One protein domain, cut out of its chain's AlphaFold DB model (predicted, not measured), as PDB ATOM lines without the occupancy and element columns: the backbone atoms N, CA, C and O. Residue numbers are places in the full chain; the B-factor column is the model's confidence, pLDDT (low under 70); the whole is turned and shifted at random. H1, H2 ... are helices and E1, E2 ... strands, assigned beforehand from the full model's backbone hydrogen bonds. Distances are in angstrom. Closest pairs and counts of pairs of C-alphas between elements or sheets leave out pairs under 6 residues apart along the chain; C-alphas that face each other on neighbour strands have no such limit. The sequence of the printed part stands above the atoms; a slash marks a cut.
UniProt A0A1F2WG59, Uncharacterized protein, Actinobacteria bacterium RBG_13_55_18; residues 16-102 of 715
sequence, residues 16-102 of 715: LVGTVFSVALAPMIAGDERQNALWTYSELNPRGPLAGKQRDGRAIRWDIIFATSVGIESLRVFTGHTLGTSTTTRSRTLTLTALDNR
ATOM      1  N   LEU A  16     -28.376  47.370 -38.666       44.91
ATOM      2  CA  LEU A  16     -27.183  47.985 -39.234       44.91
ATOM      3  C   LEU A  16     -26.368  48.554 -38.072       44.91
ATOM      4  O   LEU A  16     -26.800  49.495 -37.407       44.91
ATOM      5  N   VAL A  17     -25.199  47.974 -37.807       45.09
ATOM      6  CA  VAL A  17     -24.220  48.542 -36.871       45.09
ATOM      7  C   VAL A  17     -22.929  48.753 -37.655       45.09
ATOM      8  O   VAL A  17     -22.181  47.813 -37.912       45.09
ATOM      9  N   GLY A  18     -22.683  49.991 -38.089       59.66
ATOM     10  CA  GLY A  18     -21.523  50.322 -38.925       59.66
ATOM     11  C   GLY A  18     -21.674  49.846 -40.377       59.66
ATOM     12  O   GLY A  18     -22.645  50.202 -41.043       59.66
ATOM     13  N   THR A  19     -20.694  49.091 -40.885       60.81
ATOM     14  CA  THR A  19     -20.691  48.506 -42.245       60.81
ATOM     15  C   THR A  19     -21.324  47.121 -42.317       60.81
ATOM     16  O   THR A  19     -21.469  46.573 -43.405       60.81
ATOM     17  N   VAL A  20     -21.725  46.550 -41.175       70.94
ATOM     18  CA  VAL A  20     -22.223  45.176 -41.094       70.94
ATOM     19  C   VAL A  20     -23.748  45.158 -41.036       70.94
ATOM     20  O   VAL A  20     -24.368  45.706 -40.124       70.94
ATOM     21  N   PHE A  21     -24.336  44.463 -42.002       72.69
ATOM     22  CA  PHE A  21     -25.723  44.030 -42.031       72.69
ATOM     23  C   PHE A  21     -25.815  42.614 -41.461       72.69
ATOM     24  O   PHE A  21     -25.065  41.733 -41.879       72.69
ATOM     25  N   SER A  22     -26.730  42.373 -40.523       69.81
ATOM     26  CA  SER A  22     -26.915  41.054 -39.912       69.81
ATOM     27  C   SER A  22     -28.384  40.659 -39.896       69.81
ATOM     28  O   SER A  22     -29.220  41.435 -39.437       69.81
ATOM     29  N   VAL A  23     -28.706  39.451 -40.364       70.75
ATOM     30  CA  VAL A  23     -30.079  38.925 -40.348       70.75
ATOM     31  C   VAL A  23     -30.132  37.485 -39.854       70.75
ATOM     32  O   VAL A  23     -29.357  36.633 -40.290       70.75
ATOM     33  N   ALA A  24     -31.071  37.202 -38.951       69.75
ATOM     34  CA  ALA A  24     -31.338  35.857 -38.461       69.75
ATOM     35  C   ALA A  24     -32.392  35.168 -39.339       69.75
ATOM     36  O   ALA A  24     -33.569  35.516 -39.319       69.75
ATOM     37  N   LEU A  25     -31.981  34.153 -40.089       67.94
ATOM     38  CA  LEU A  25     -32.854  33.294 -40.875       67.94
ATOM     39  C   LEU A  25     -33.372  32.154 -39.996       67.94
ATOM     40  O   LEU A  25     -32.598  31.323 -39.514       67.94
ATOM     41  N   ALA A  26     -34.689  32.103 -39.826       60.69
ATOM     42  CA  ALA A  26     -35.401  31.018 -39.158       60.69
ATOM     43  C   ALA A  26     -36.331  30.155 -40.051       60.69
ATOM     44  O   ALA A  26     -36.996  29.287 -39.482       60.69
ATOM     45  N   PRO A  27     -36.459  30.328 -41.392       58.50
ATOM     46  CA  PRO A  27     -37.539  29.653 -42.099       58.50
ATOM     47  C   PRO A  27     -37.329  28.134 -42.160       58.50
ATOM     48  O   PRO A  27     -36.237  27.631 -42.443       58.50
ATOM     49  N   MET A  28     -38.423  27.412 -41.918       55.66
ATOM     50  CA  MET A  28     -38.613  26.041 -42.378       55.66
ATOM     51  C   MET A  28     -38.959  26.092 -43.870       55.66
ATOM     52  O   MET A  28     -39.873  26.817 -44.262       55.66
ATOM     53  N   ILE A  29     -38.250  25.336 -44.708       53.19
ATOM     54  CA  ILE A  29     -38.702  25.090 -46.079       53.19
ATOM     55  C   ILE A  29     -39.985  24.256 -45.973       53.19
ATOM     56  O   ILE A  29     -40.037  23.273 -45.232       53.19
ATOM     57  N   ALA A  30     -41.046  24.700 -46.651       51.34
ATOM     58  CA  ALA A  30     -42.392  24.157 -46.497       51.34
ATOM     59  C   ALA A  30     -42.417  22.616 -46.587       51.34
ATOM     60  O   ALA A  30     -42.050  22.040 -47.610       51.34
ATOM     61  N   GLY A  31     -42.888  21.963 -45.518       58.59
ATOM     62  CA  GLY A  31     -43.208  20.531 -45.495       58.59
ATOM     63  C   GLY A  31     -42.144  19.581 -44.931       58.59
ATOM     64  O   GLY A  31     -42.476  18.420 -44.704       58.59
ATOM     65  N   ASP A  32     -40.913  20.029 -44.648       68.69
ATOM     66  CA  ASP A  32     -39.883  19.197 -43.999       68.69
ATOM     67  C   ASP A  32     -39.131  19.978 -42.908       68.69
ATOM     68  O   ASP A  32     -38.265  20.807 -43.186       68.69
ATOM     69  N   GLU A  33     -39.411  19.676 -41.635       65.81
ATOM     70  CA  GLU A  33     -38.748  20.308 -40.482       65.81
ATOM     71  C   GLU A  33     -37.222  20.098 -40.451       65.81
ATOM     72  O   GLU A  33     -36.497  20.807 -39.737       65.81
ATOM     73  N   ARG A  34     -36.718  19.118 -41.215       68.62
ATOM     74  CA  ARG A  34     -35.285  18.854 -41.373       68.62
ATOM     75  C   ARG A  34     -34.626  19.852 -42.325       68.62
ATOM     76  O   ARG A  34     -33.424  20.065 -42.204       68.62
ATOM     77  N   GLN A  35     -35.388  20.495 -43.211       73.69
ATOM     78  CA  GLN A  35     -34.925  21.482 -44.189       73.69
ATOM     79  C   GLN A  35     -35.111  22.908 -43.655       73.69
ATOM     80  O   GLN A  35     -35.902  23.705 -44.152       73.69
ATOM     81  N   ASN A  36     -34.382  23.229 -42.589       78.12
ATOM     82  CA  ASN A  36     -34.346  24.573 -42.004       78.12
ATOM     83  C   ASN A  36     -33.175  25.409 -42.564       78.12
ATOM     84  O   ASN A  36     -32.364  24.931 -43.367       78.12
ATOM     85  N   ALA A  37     -33.068  26.666 -42.126       78.00
ATOM     86  CA  ALA A  37     -31.983  27.567 -42.517       78.00
ATOM     87  C   ALA A  37     -30.588  26.956 -42.284       78.00
ATOM     88  O   ALA A  37     -29.722  27.066 -43.150       78.00
ATOM     89  N   LEU A  38     -30.383  26.229 -41.177       80.56
ATOM     90  CA  LEU A  38     -29.120  25.531 -40.915       80.56
ATOM     91  C   LEU A  38     -28.861  24.411 -41.916       80.56
ATOM     92  O   LEU A  38     -27.744  24.269 -42.385       80.56
ATOM     93  N   TRP A  39     -29.866  23.615 -42.272       84.25
ATOM     94  CA  TRP A  39     -29.694  22.561 -43.275       84.25
ATOM     95  C   TRP A  39     -29.302  23.134 -44.645       84.25
ATOM     96  O   TRP A  39     -28.434  22.575 -45.316       84.25
ATOM     97  N   THR A  40     -29.900  24.270 -45.013       81.88
ATOM     98  CA  THR A  40     -29.693  24.959 -46.296       81.88
ATOM     99  C   THR A  40     -28.316  25.618 -46.388       81.88
ATOM    100  O   THR A  40     -27.628  25.478 -47.400       81.88
ATOM    101  N   TYR A  41     -27.918  26.309 -45.316       80.25
ATOM    102  CA  TYR A  41     -26.709  27.130 -45.222       80.25
ATOM    103  C   TYR A  41     -25.621  26.507 -44.338       80.25
ATOM    104  O   TYR A  41     -24.670  27.181 -43.966       80.25
ATOM    105  N   SER A  42     -25.679  25.231 -43.977       81.31
ATOM    106  CA  SER A  42     -24.526  24.592 -43.333       81.31
ATOM    107  C   SER A  42     -23.511  24.207 -44.404       81.31
ATOM    108  O   SER A  42     -23.869  23.673 -45.452       81.31
ATOM    109  N   GLU A  43     -22.237  24.502 -44.169       79.44
ATOM    110  CA  GLU A  43     -21.134  23.963 -44.981       79.44
ATOM    111  C   GLU A  43     -20.808  22.517 -44.596       79.44
ATOM    112  O   GLU A  43     -20.319  21.743 -45.413       79.44
ATOM    113  N   LEU A  44     -21.153  22.140 -43.362       82.81
ATOM    114  CA  LEU A  44     -20.923  20.814 -42.794       82.81
ATOM    115  C   LEU A  44     -21.964  19.785 -43.251       82.81
ATOM    116  O   LEU A  44     -21.775  18.588 -43.051       82.81
ATOM    117  N   ASN A  45     -23.078  20.234 -43.835       85.19
ATOM    118  CA  ASN A  45     -24.116  19.356 -44.352       85.19
ATOM    119  C   ASN A  45     -23.911  19.108 -45.856       85.19
ATOM    120  O   ASN A  45     -24.351  19.935 -46.654       85.19
ATOM    121  N   PRO A  46     -23.354  17.957 -46.282       86.00
ATOM    122  CA  PRO A  46     -23.108  17.671 -47.698       86.00
ATOM    123  C   PRO A  46     -24.393  17.529 -48.526       86.00
ATOM    124  O   PRO A  46     -24.335  17.514 -49.751       86.00
ATOM    125  N   ARG A  47     -25.556  17.399 -47.875       85.12
ATOM    126  CA  ARG A  47     -26.864  17.280 -48.536       85.12
ATOM    127  C   ARG A  47     -27.567  18.624 -48.725       85.12
ATOM    128  O   ARG A  47     -28.626  18.653 -49.342       85.12
ATOM    129  N   GLY A  48     -27.024  19.709 -48.172       83.38
ATOM    130  CA  GLY A  48     -27.595  21.042 -48.328       83.38
ATOM    131  C   GLY A  48     -27.390  21.585 -49.752       83.38
ATOM    132  O   GLY A  48     -26.354  21.331 -50.365       83.38
ATOM    133  N   PRO A  49     -28.321  22.386 -50.295       84.19
ATOM    134  CA  PRO A  49     -28.232  22.958 -51.647       84.19
ATOM    135  C   PRO A  49     -27.040  23.910 -51.854       84.19
ATOM    136  O   PRO A  49     -26.657  24.201 -52.996       84.19
ATOM    137  N   LEU A  50     -26.458  24.415 -50.763       83.00
ATOM    138  CA  LEU A  50     -25.276  25.273 -50.778       83.00
ATOM    139  C   LEU A  50     -24.008  24.561 -50.281       83.00
ATOM    140  O   LEU A  50     -22.993  25.226 -50.065       83.00
ATOM    141  N   ALA A  51     -24.045  23.246 -50.060       83.56
ATOM    142  CA  ALA A  51     -22.890  22.481 -49.597       83.56
ATOM    143  C   ALA A  51     -21.708  22.600 -50.572       83.56
ATOM    144  O   ALA A  51     -21.897  22.548 -51.787       83.56
ATOM    145  N   GLY A  52     -20.496  22.786 -50.041       80.88
ATOM    146  CA  GLY A  52     -19.267  22.902 -50.838       80.88
ATOM    147  C   GLY A  52     -19.162  24.151 -51.727       80.88
ATOM    148  O   GLY A  52     -18.201  24.272 -52.480       80.88
ATOM    149  N   LYS A  53     -20.122  25.085 -51.668       85.56
ATOM    150  CA  LYS A  53     -20.055  26.355 -52.406       85.56
ATOM    151  C   LYS A  53     -19.378  27.418 -51.544       85.56
ATOM    152  O   LYS A  53     -19.782  27.595 -50.401       85.56
ATOM    153  N   GLN A  54     -18.419  28.157 -52.107       84.25
ATOM    154  CA  GLN A  54     -17.820  29.328 -51.457       84.25
ATOM    155  C   GLN A  54     -18.845  30.459 -51.363       84.25
ATOM    156  O   GLN A  54     -19.373  30.908 -52.390       84.25
ATOM    157  N   ARG A  55     -19.108  30.909 -50.136       82.06
ATOM    158  CA  ARG A  55     -20.157  31.888 -49.841       82.06
ATOM    159  C   ARG A  55     -19.622  33.236 -49.427       82.06
ATOM    160  O   ARG A  55     -20.348  34.190 -49.639       82.06
ATOM    161  N   ASP A  56     -18.414  33.329 -48.898       85.38
ATOM    162  CA  ASP A  56     -17.839  34.611 -48.496       85.38
ATOM    163  C   ASP A  56     -17.523  35.472 -49.727       85.38
ATOM    164  O   ASP A  56     -17.143  34.958 -50.786       85.38
ATOM    165  N   GLY A  57     -17.740  36.782 -49.608       85.25
ATOM    166  CA  GLY A  57     -17.545  37.770 -50.670       85.25
ATOM    167  C   GLY A  57     -18.576  37.714 -51.804       85.25
ATOM    168  O   GLY A  57     -18.425  38.413 -52.808       85.25
ATOM    169  N   ARG A  58     -19.630  36.896 -51.696       88.88
ATOM    170  CA  ARG A  58     -20.661  36.784 -52.738       88.88
ATOM    171  C   ARG A  58     -21.618  37.964 -52.669       88.88
ATOM    172  O   ARG A  58     -22.111  38.300 -51.598       88.88
ATOM    173  N   ALA A  59     -21.916  38.546 -53.829       89.88
ATOM    174  CA  ALA A  59     -22.910  39.602 -53.930       89.88
ATOM    175  C   ALA A  59     -24.261  39.115 -53.383       89.88
ATOM    176  O   ALA A  59     -24.747  38.041 -53.749       89.88
ATOM    177  N   ILE A  60     -24.862  39.915 -52.512       90.06
ATOM    178  CA  ILE A  60     -26.143  39.651 -51.877       90.06
ATOM    179  C   ILE A  60     -27.056  40.862 -52.000       90.06
ATOM    180  O   ILE A  60     -26.633  42.016 -52.020       90.06
ATOM    181  N   ARG A  61     -28.344  40.554 -52.095       91.62
ATOM    182  CA  ARG A  61     -29.446  41.495 -52.179       91.62
ATOM    183  C   ARG A  61     -30.487  41.070 -51.160       91.62
ATOM    184  O   ARG A  61     -30.833  39.889 -51.110       91.62
ATOM    185  N   TRP A  62     -30.950  42.008 -50.346       86.31
ATOM    186  CA  TRP A  62     -31.999  41.764 -49.366       86.31
ATOM    187  C   TRP A  62     -33.226  42.598 -49.702       86.31
ATOM    188  O   TRP A  62     -33.175  43.832 -49.681       86.31
ATOM    189  N   ASP A  63     -34.322  41.901 -49.985       85.75
ATOM    190  CA  ASP A  63     -35.612  42.501 -50.293       85.75
ATOM    191  C   ASP A  63     -36.593  42.227 -49.144       85.75
ATOM    192  O   ASP A  63     -36.687  41.102 -48.648       85.75
ATOM    193  N   ILE A  64     -37.338  43.249 -48.720       79.25
ATOM    194  CA  ILE A  64     -38.512  43.088 -47.857       79.25
ATOM    195  C   ILE A  64     -39.725  42.896 -48.759       79.25
ATOM    196  O   ILE A  64     -39.933  43.664 -49.699       79.25
ATOM    197  N   ILE A  65     -40.518  41.867 -48.475       81.06
ATOM    198  CA  ILE A  65     -41.719  41.537 -49.235       81.06
ATOM    199  C   ILE A  65     -42.947  41.994 -48.450       81.06
ATOM    200  O   ILE A  65     -43.120  41.621 -47.289       81.06
ATOM    201  N   PHE A  66     -43.810  42.763 -49.102       74.56
ATOM    202  CA  PHE A  66     -45.064  43.265 -48.560       74.56
ATOM    203  C   PHE A  66     -46.241  42.632 -49.299       74.56
ATOM    204  O   PHE A  66     -46.195  42.443 -50.514       74.56
ATOM    205  N   ALA A  67     -47.315  42.335 -48.571       77.25
ATOM    206  CA  ALA A  67     -48.614  42.048 -49.166       77.25
ATOM    207  C   ALA A  67     -49.431  43.346 -49.164       77.25
ATOM    208  O   ALA A  67     -49.878  43.799 -48.111       77.25
ATOM    209  N   THR A  68     -49.583  43.961 -50.331       75.81
ATOM    210  CA  THR A  68     -50.411  45.152 -50.536       75.81
ATOM    211  C   THR A  68     -51.782  44.743 -51.072       75.81
ATOM    212  O   THR A  68     -52.017  43.590 -51.445       75.81
ATOM    213  N   SER A  69     -52.721  45.688 -51.134       78.31
ATOM    214  CA  SER A  69     -54.026  45.459 -51.769       78.31
ATOM    215  C   SER A  69     -53.926  45.165 -53.274       78.31
ATOM    216  O   SER A  69     -54.877  44.640 -53.848       78.31
ATOM    217  N   VAL A  70     -52.791  45.490 -53.907       80.88
ATOM    218  CA  VAL A  70     -52.527  45.295 -55.343       80.88
ATOM    219  C   VAL A  70     -51.753  43.995 -55.606       80.88
ATOM    220  O   VAL A  70     -51.734  43.501 -56.732       80.88
ATOM    221  N   GLY A  71     -51.167  43.386 -54.572       83.88
ATOM    222  CA  GLY A  71     -50.479  42.105 -54.669       83.88
ATOM    223  C   GLY A  71     -49.241  42.039 -53.787       83.88
ATOM    224  O   GLY A  71     -49.097  42.774 -52.816       83.88
ATOM    225  N   ILE A  72     -48.347  41.110 -54.115       82.88
ATOM    226  CA  ILE A  72     -47.056  41.004 -53.441       82.88
ATOM    227  C   ILE A  72     -46.084  41.984 -54.100       82.88
ATOM    228  O   ILE A  72     -45.840  41.897 -55.302       82.88
ATOM    229  N   GLU A  73     -45.507  42.874 -53.303       79.75
ATOM    230  CA  GLU A  73     -44.483  43.830 -53.722       79.75
ATOM    231  C   GLU A  73     -43.176  43.553 -52.974       79.75
ATOM    232  O   GLU A  73     -43.188  43.109 -51.825       79.75
ATOM    233  N   SER A  74     -42.035  43.805 -53.615       82.62
ATOM    234  CA  SER A  74     -40.712  43.648 -53.004       82.62
ATOM    235  C   SER A  74     -39.943  44.959 -53.046       82.62
ATOM    236  O   SER A  74     -39.859  45.587 -54.102       82.62
ATOM    237  N   LEU A  75     -39.314  45.324 -51.932       79.50
ATOM    238  CA  LEU A  75     -38.422  46.470 -51.841       79.50
ATOM    239  C   LEU A  75     -37.019  46.028 -51.447       79.50
ATOM    240  O   LEU A  75     -36.820  45.457 -50.376       79.50
ATOM    241  N   ARG A  76     -36.037  46.427 -52.248       86.31
ATOM    242  CA  ARG A  76     -34.629  46.350 -51.878       86.31
ATOM    243  C   ARG A  76     -34.317  47.266 -50.695       86.31
ATOM    244  O   ARG A  76     -34.524  48.470 -50.784       86.31
ATOM    245  N   VAL A  77     -33.740  46.712 -49.630       81.69
ATOM    246  CA  VAL A  77     -33.214  47.497 -48.491       81.69
ATOM    247  C   VAL A  77     -31.703  47.404 -48.330       81.69
ATOM    248  O   VAL A  77     -31.122  48.242 -47.649       81.69
ATOM    249  N   PHE A  78     -31.059  46.400 -48.929       86.25
ATOM    250  CA  PHE A  78     -29.613  46.227 -48.818       86.25
ATOM    251  C   PHE A  78     -29.029  45.520 -50.040       86.25
ATOM    252  O   PHE A  78     -29.540  44.481 -50.467       86.25
ATOM    253  N   THR A  79     -27.925  46.054 -50.554       91.00
ATOM    254  CA  THR A  79     -27.072  45.413 -51.558       91.00
ATOM    255  C   THR A  79     -25.634  45.441 -51.047       91.00
ATOM    256  O   THR A  79     -25.177  46.465 -50.543       91.00
ATOM    257  N   GLY A  80     -24.933  44.315 -51.150       92.12
ATOM    258  CA  GLY A  80     -23.589  44.186 -50.602       92.12
ATOM    259  C   GLY A  80     -22.958  42.835 -50.897       92.12
ATOM    260  O   GLY A  80     -23.352  42.146 -51.838       92.12
ATOM    261  N   HIS A  81     -22.022  42.425 -50.050       90.94
ATOM    262  CA  HIS A  81     -21.318  41.153 -50.118       90.94
ATOM    263  C   HIS A  81     -21.430  40.401 -48.796       90.94
ATOM    264  O   HIS A  81     -21.324  40.974 -47.718       90.94
ATOM    265  N   THR A  82     -21.638  39.096 -48.854       91.06
ATOM    266  CA  THR A  82     -21.621  38.233 -47.671       91.06
ATOM    267  C   THR A  82     -20.247  38.257 -46.997       91.06
ATOM    268  O   THR A  82     -19.218  38.083 -47.644       91.06
ATOM    269  N   LEU A  83     -20.234  38.451 -45.682       89.00
ATOM    270  CA  LEU A  83     -19.029  38.391 -44.853       89.00
ATOM    271  C   LEU A  83     -18.868  37.013 -44.224       89.00
ATOM    272  O   LEU A  83     -17.766  36.488 -44.148       89.00
ATOM    273  N   GLY A  84     -19.974  36.445 -43.752       87.50
ATOM    274  CA  GLY A  84     -19.964  35.125 -43.160       87.50
ATOM    275  C   GLY A  84     -21.326  34.717 -42.634       87.50
ATOM    276  O   GLY A  84     -22.326  35.432 -42.730       87.50
ATOM    277  N   THR A  85     -21.361  33.526 -42.059       86.56
ATOM    278  CA  THR A  85     -22.556  32.992 -41.414       86.56
ATOM    279  C   THR A  85     -22.210  32.419 -40.055       86.56
ATOM    280  O   THR A  85     -21.214  31.712 -39.923       86.56
ATOM    281  N   SER A  86     -23.054  32.655 -39.056       86.56
ATOM    282  CA  SER A  86     -23.002  31.944 -37.780       86.56
ATOM    283  C   SER A  86     -24.299  31.181 -37.547       86.56
ATOM    284  O   SER A  86     -25.365  31.541 -38.037       86.56
ATOM    285  N   THR A  87     -24.218  30.060 -36.840       82.69
ATOM    286  CA  THR A  87     -25.342  29.129 -36.687       82.69
ATOM    287  C   THR A  87     -25.611  28.851 -35.223       82.69
ATOM    288  O   THR A  87     -24.677  28.555 -34.482       82.69
ATOM    289  N   THR A  88     -26.880  28.835 -34.819       83.62
ATOM    290  CA  THR A  88     -27.288  28.347 -33.495       83.62
ATOM    291  C   THR A  88     -28.216  27.150 -33.653       83.62
ATOM    292  O   THR A  88     -29.377  27.277 -34.040       83.62
ATOM    293  N   THR A  89     -27.705  25.959 -33.337       80.19
ATOM    294  CA  THR A  89     -28.433  24.686 -33.493       80.19
ATOM    295  C   THR A  89     -29.684  24.608 -32.621       80.19
ATOM    296  O   THR A  89     -30.708  24.107 -33.081       80.19
ATOM    297  N   ARG A  90     -29.637  25.155 -31.396       81.50
ATOM    298  CA  ARG A  90     -30.764  25.147 -30.445       81.50
ATOM    299  C   ARG A  90     -31.995  25.884 -30.977       81.50
ATOM    300  O   ARG A  90     -33.103  25.382 -30.833       81.50
ATOM    301  N   SER A  91     -31.802  27.054 -31.578       76.94
ATOM    302  CA  SER A  91     -32.873  27.874 -32.158       76.94
ATOM    303  C   SER A  91     -33.141  27.552 -33.628       76.94
ATOM    304  O   SER A  91     -34.065  28.109 -34.208       76.94
ATOM    305  N   ARG A  92     -32.351  26.655 -34.241       79.19
ATOM    306  CA  ARG A  92     -32.364  26.368 -35.687       79.19
ATOM    307  C   ARG A  92     -32.195  27.629 -36.553       79.19
ATOM    308  O   ARG A  92     -32.674  27.664 -37.683       79.19
ATOM    309  N   THR A  93     -31.498  28.642 -36.037       79.62
ATOM    310  CA  THR A  93     -31.300  29.931 -36.714       79.62
ATOM    311  C   THR A  93     -29.907  30.046 -37.317       79.62
ATOM    312  O   THR A  93     -28.913  29.662 -36.691       79.62
ATOM    313  N   LEU A  94     -29.833  30.630 -38.509       82.06
ATOM    314  CA  LEU A  94     -28.595  31.077 -39.144       82.06
ATOM    315  C   LEU A  94     -28.554  32.603 -39.095       82.06
ATOM    316  O   LEU A  94     -29.476  33.240 -39.582       82.06
ATOM    317  N   THR A  95     -27.487  33.189 -38.577       85.12
ATOM    318  CA  THR A  95     -27.208  34.611 -38.748       85.12
ATOM    319  C   THR A  95     -26.312  34.785 -39.963       85.12
ATOM    320  O   THR A  95     -25.199  34.262 -39.989       85.12
ATOM    321  N   LEU A  96     -26.791  35.508 -40.967       84.81
ATOM    322  CA  LEU A  96     -26.001  35.917 -42.119       84.81
ATOM    323  C   LEU A  96     -25.492  37.333 -41.880       84.81
ATOM    324  O   LEU A  96     -26.300  38.232 -41.650       84.81
ATOM    325  N   THR A  97     -24.176  37.522 -41.947       89.00
ATOM    326  CA  THR A  97     -23.557  38.845 -41.939       89.00
ATOM    327  C   THR A  97     -23.114  39.217 -43.345       89.00
ATOM    328  O   THR A  97     -22.564  38.400 -44.087       89.00
ATOM    329  N   ALA A  98     -23.364  40.460 -43.724       88.56
ATOM    330  CA  ALA A  98     -22.964  41.030 -44.995       88.56
ATOM    331  C   ALA A  98     -22.375  42.418 -44.770       88.56
ATOM    332  O   ALA A  98     -22.710  43.099 -43.805       88.56
ATOM    333  N   LEU A  99     -21.490  42.816 -45.665       90.00
ATOM    334  CA  LEU A  99     -20.940  44.151 -45.743       90.00
ATOM    335  C   LEU A  99     -21.552  44.859 -46.941       90.00
ATOM    336  O   LEU A  99     -21.814  44.216 -47.957       90.00
ATOM    337  N   ASP A 100     -21.819  46.152 -46.840       89.06
ATOM    338  CA  ASP A 100     -22.244  46.899 -48.023       89.06
ATOM    339  C   ASP A 100     -21.082  47.141 -48.999       89.06
ATOM    340  O   ASP A 100     -19.922  46.795 -48.756       89.06
ATOM    341  N   ASN A 101     -21.411  47.749 -50.135       90.69
ATOM    342  CA  ASN A 101     -20.455  48.027 -51.198       90.69
ATOM    343  C   ASN A 101     -19.370  49.053 -50.818       90.69
ATOM    344  O   ASN A 101     -18.428  49.214 -51.592       90.69
ATOM    345  N   ARG A 102     -19.412  49.689 -49.632       89.56
ATOM    346  CA  ARG A 102     -18.287  50.515 -49.147       89.56
ATOM    347  C   ARG A 102     -17.021  49.687 -48.989       89.56
ATOM    348  O   ARG A 102     -15.926  50.212 -49.142       89.56
TER     349      ARG A 102
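AT A GLANCE: This is residues 16 to 102 of the 715 residues of an uncharacterized protein of Actinobacteria bacterium RBG_13_55_18 (UniProt A0A1F2WG59). One antiparallel sheet is folded into a V, because its longest strand, E3, bends sharply: the part of E3 before the bend pairs with E2 as a long two-stranded arm, while the part after it joins E4 and E1 in a three-stranded slab. The short helix H1 sits over one face of that slab, and residues 67 to 72, at the arm's tip, stick out. The 87 printed residues include, along the chain, E1, H1, E2, E3 and E4; the sheet order is E1, E4, E3, E2, and the class is mostly strand. The whole is only just compact, close to loose, with a radius of gyration of the C-alphas of 14.3 A and spans of 37 by 35 by 22 A.

HOW THE PARTS SIT: Residues 16 to 17 pair antiparallel with residues 20 to 21 of E1, residues 20 to 25. This edge strand is the antiparallel neighbour of E4, residues 93 to 100, at 155 degrees, with N 21 and O 98 2.8 A apart. H1, residues 37 to 41, is on the sheet, over E4, at a height over the sheet of 8.5 A; their closest C-alphas, those of Leu 38 and Leu 94, are 5.8 A apart. In H1 every O i to N i+4 pair is within hydrogen-bond range. E2, residues 59 to 68, the other edge strand, and E3, residues 71 to 88, form a hairpin, with N 66 and O 73 2.8 A apart. E3 and E4 form a second hairpin, with N 95 and O 86 2.7 A apart. E2, E3 and E4 are a meander, each strand the antiparallel neighbour of the one before. E1 and E2 are apart.

IN THESE COORDINATES: E1 begins at C-alpha 20, (-22.223, 45.176, -41.094), and is 15.9 A long; H1 is 5.9 A. E2 measures 28.3 A and E3 34.3 A, bending by 106 degrees at C-alpha 83, (-19.029, 38.391, -44.853). E4, 22.3 A, ends at C-alpha 100, (-22.244, 46.899, -48.023).

THE WHOLE: The C-alphas farthest apart, those of Leu 44 and Ser 69, are 42.2 A apart. The printed part has no cut. The links E1 to H1 and H1 to E2 are long. The sheet is strongly twisted. Mean pLDDT of the printed part is 79.1; residues 16 to 19, 22 and 24 to 34 are under 70.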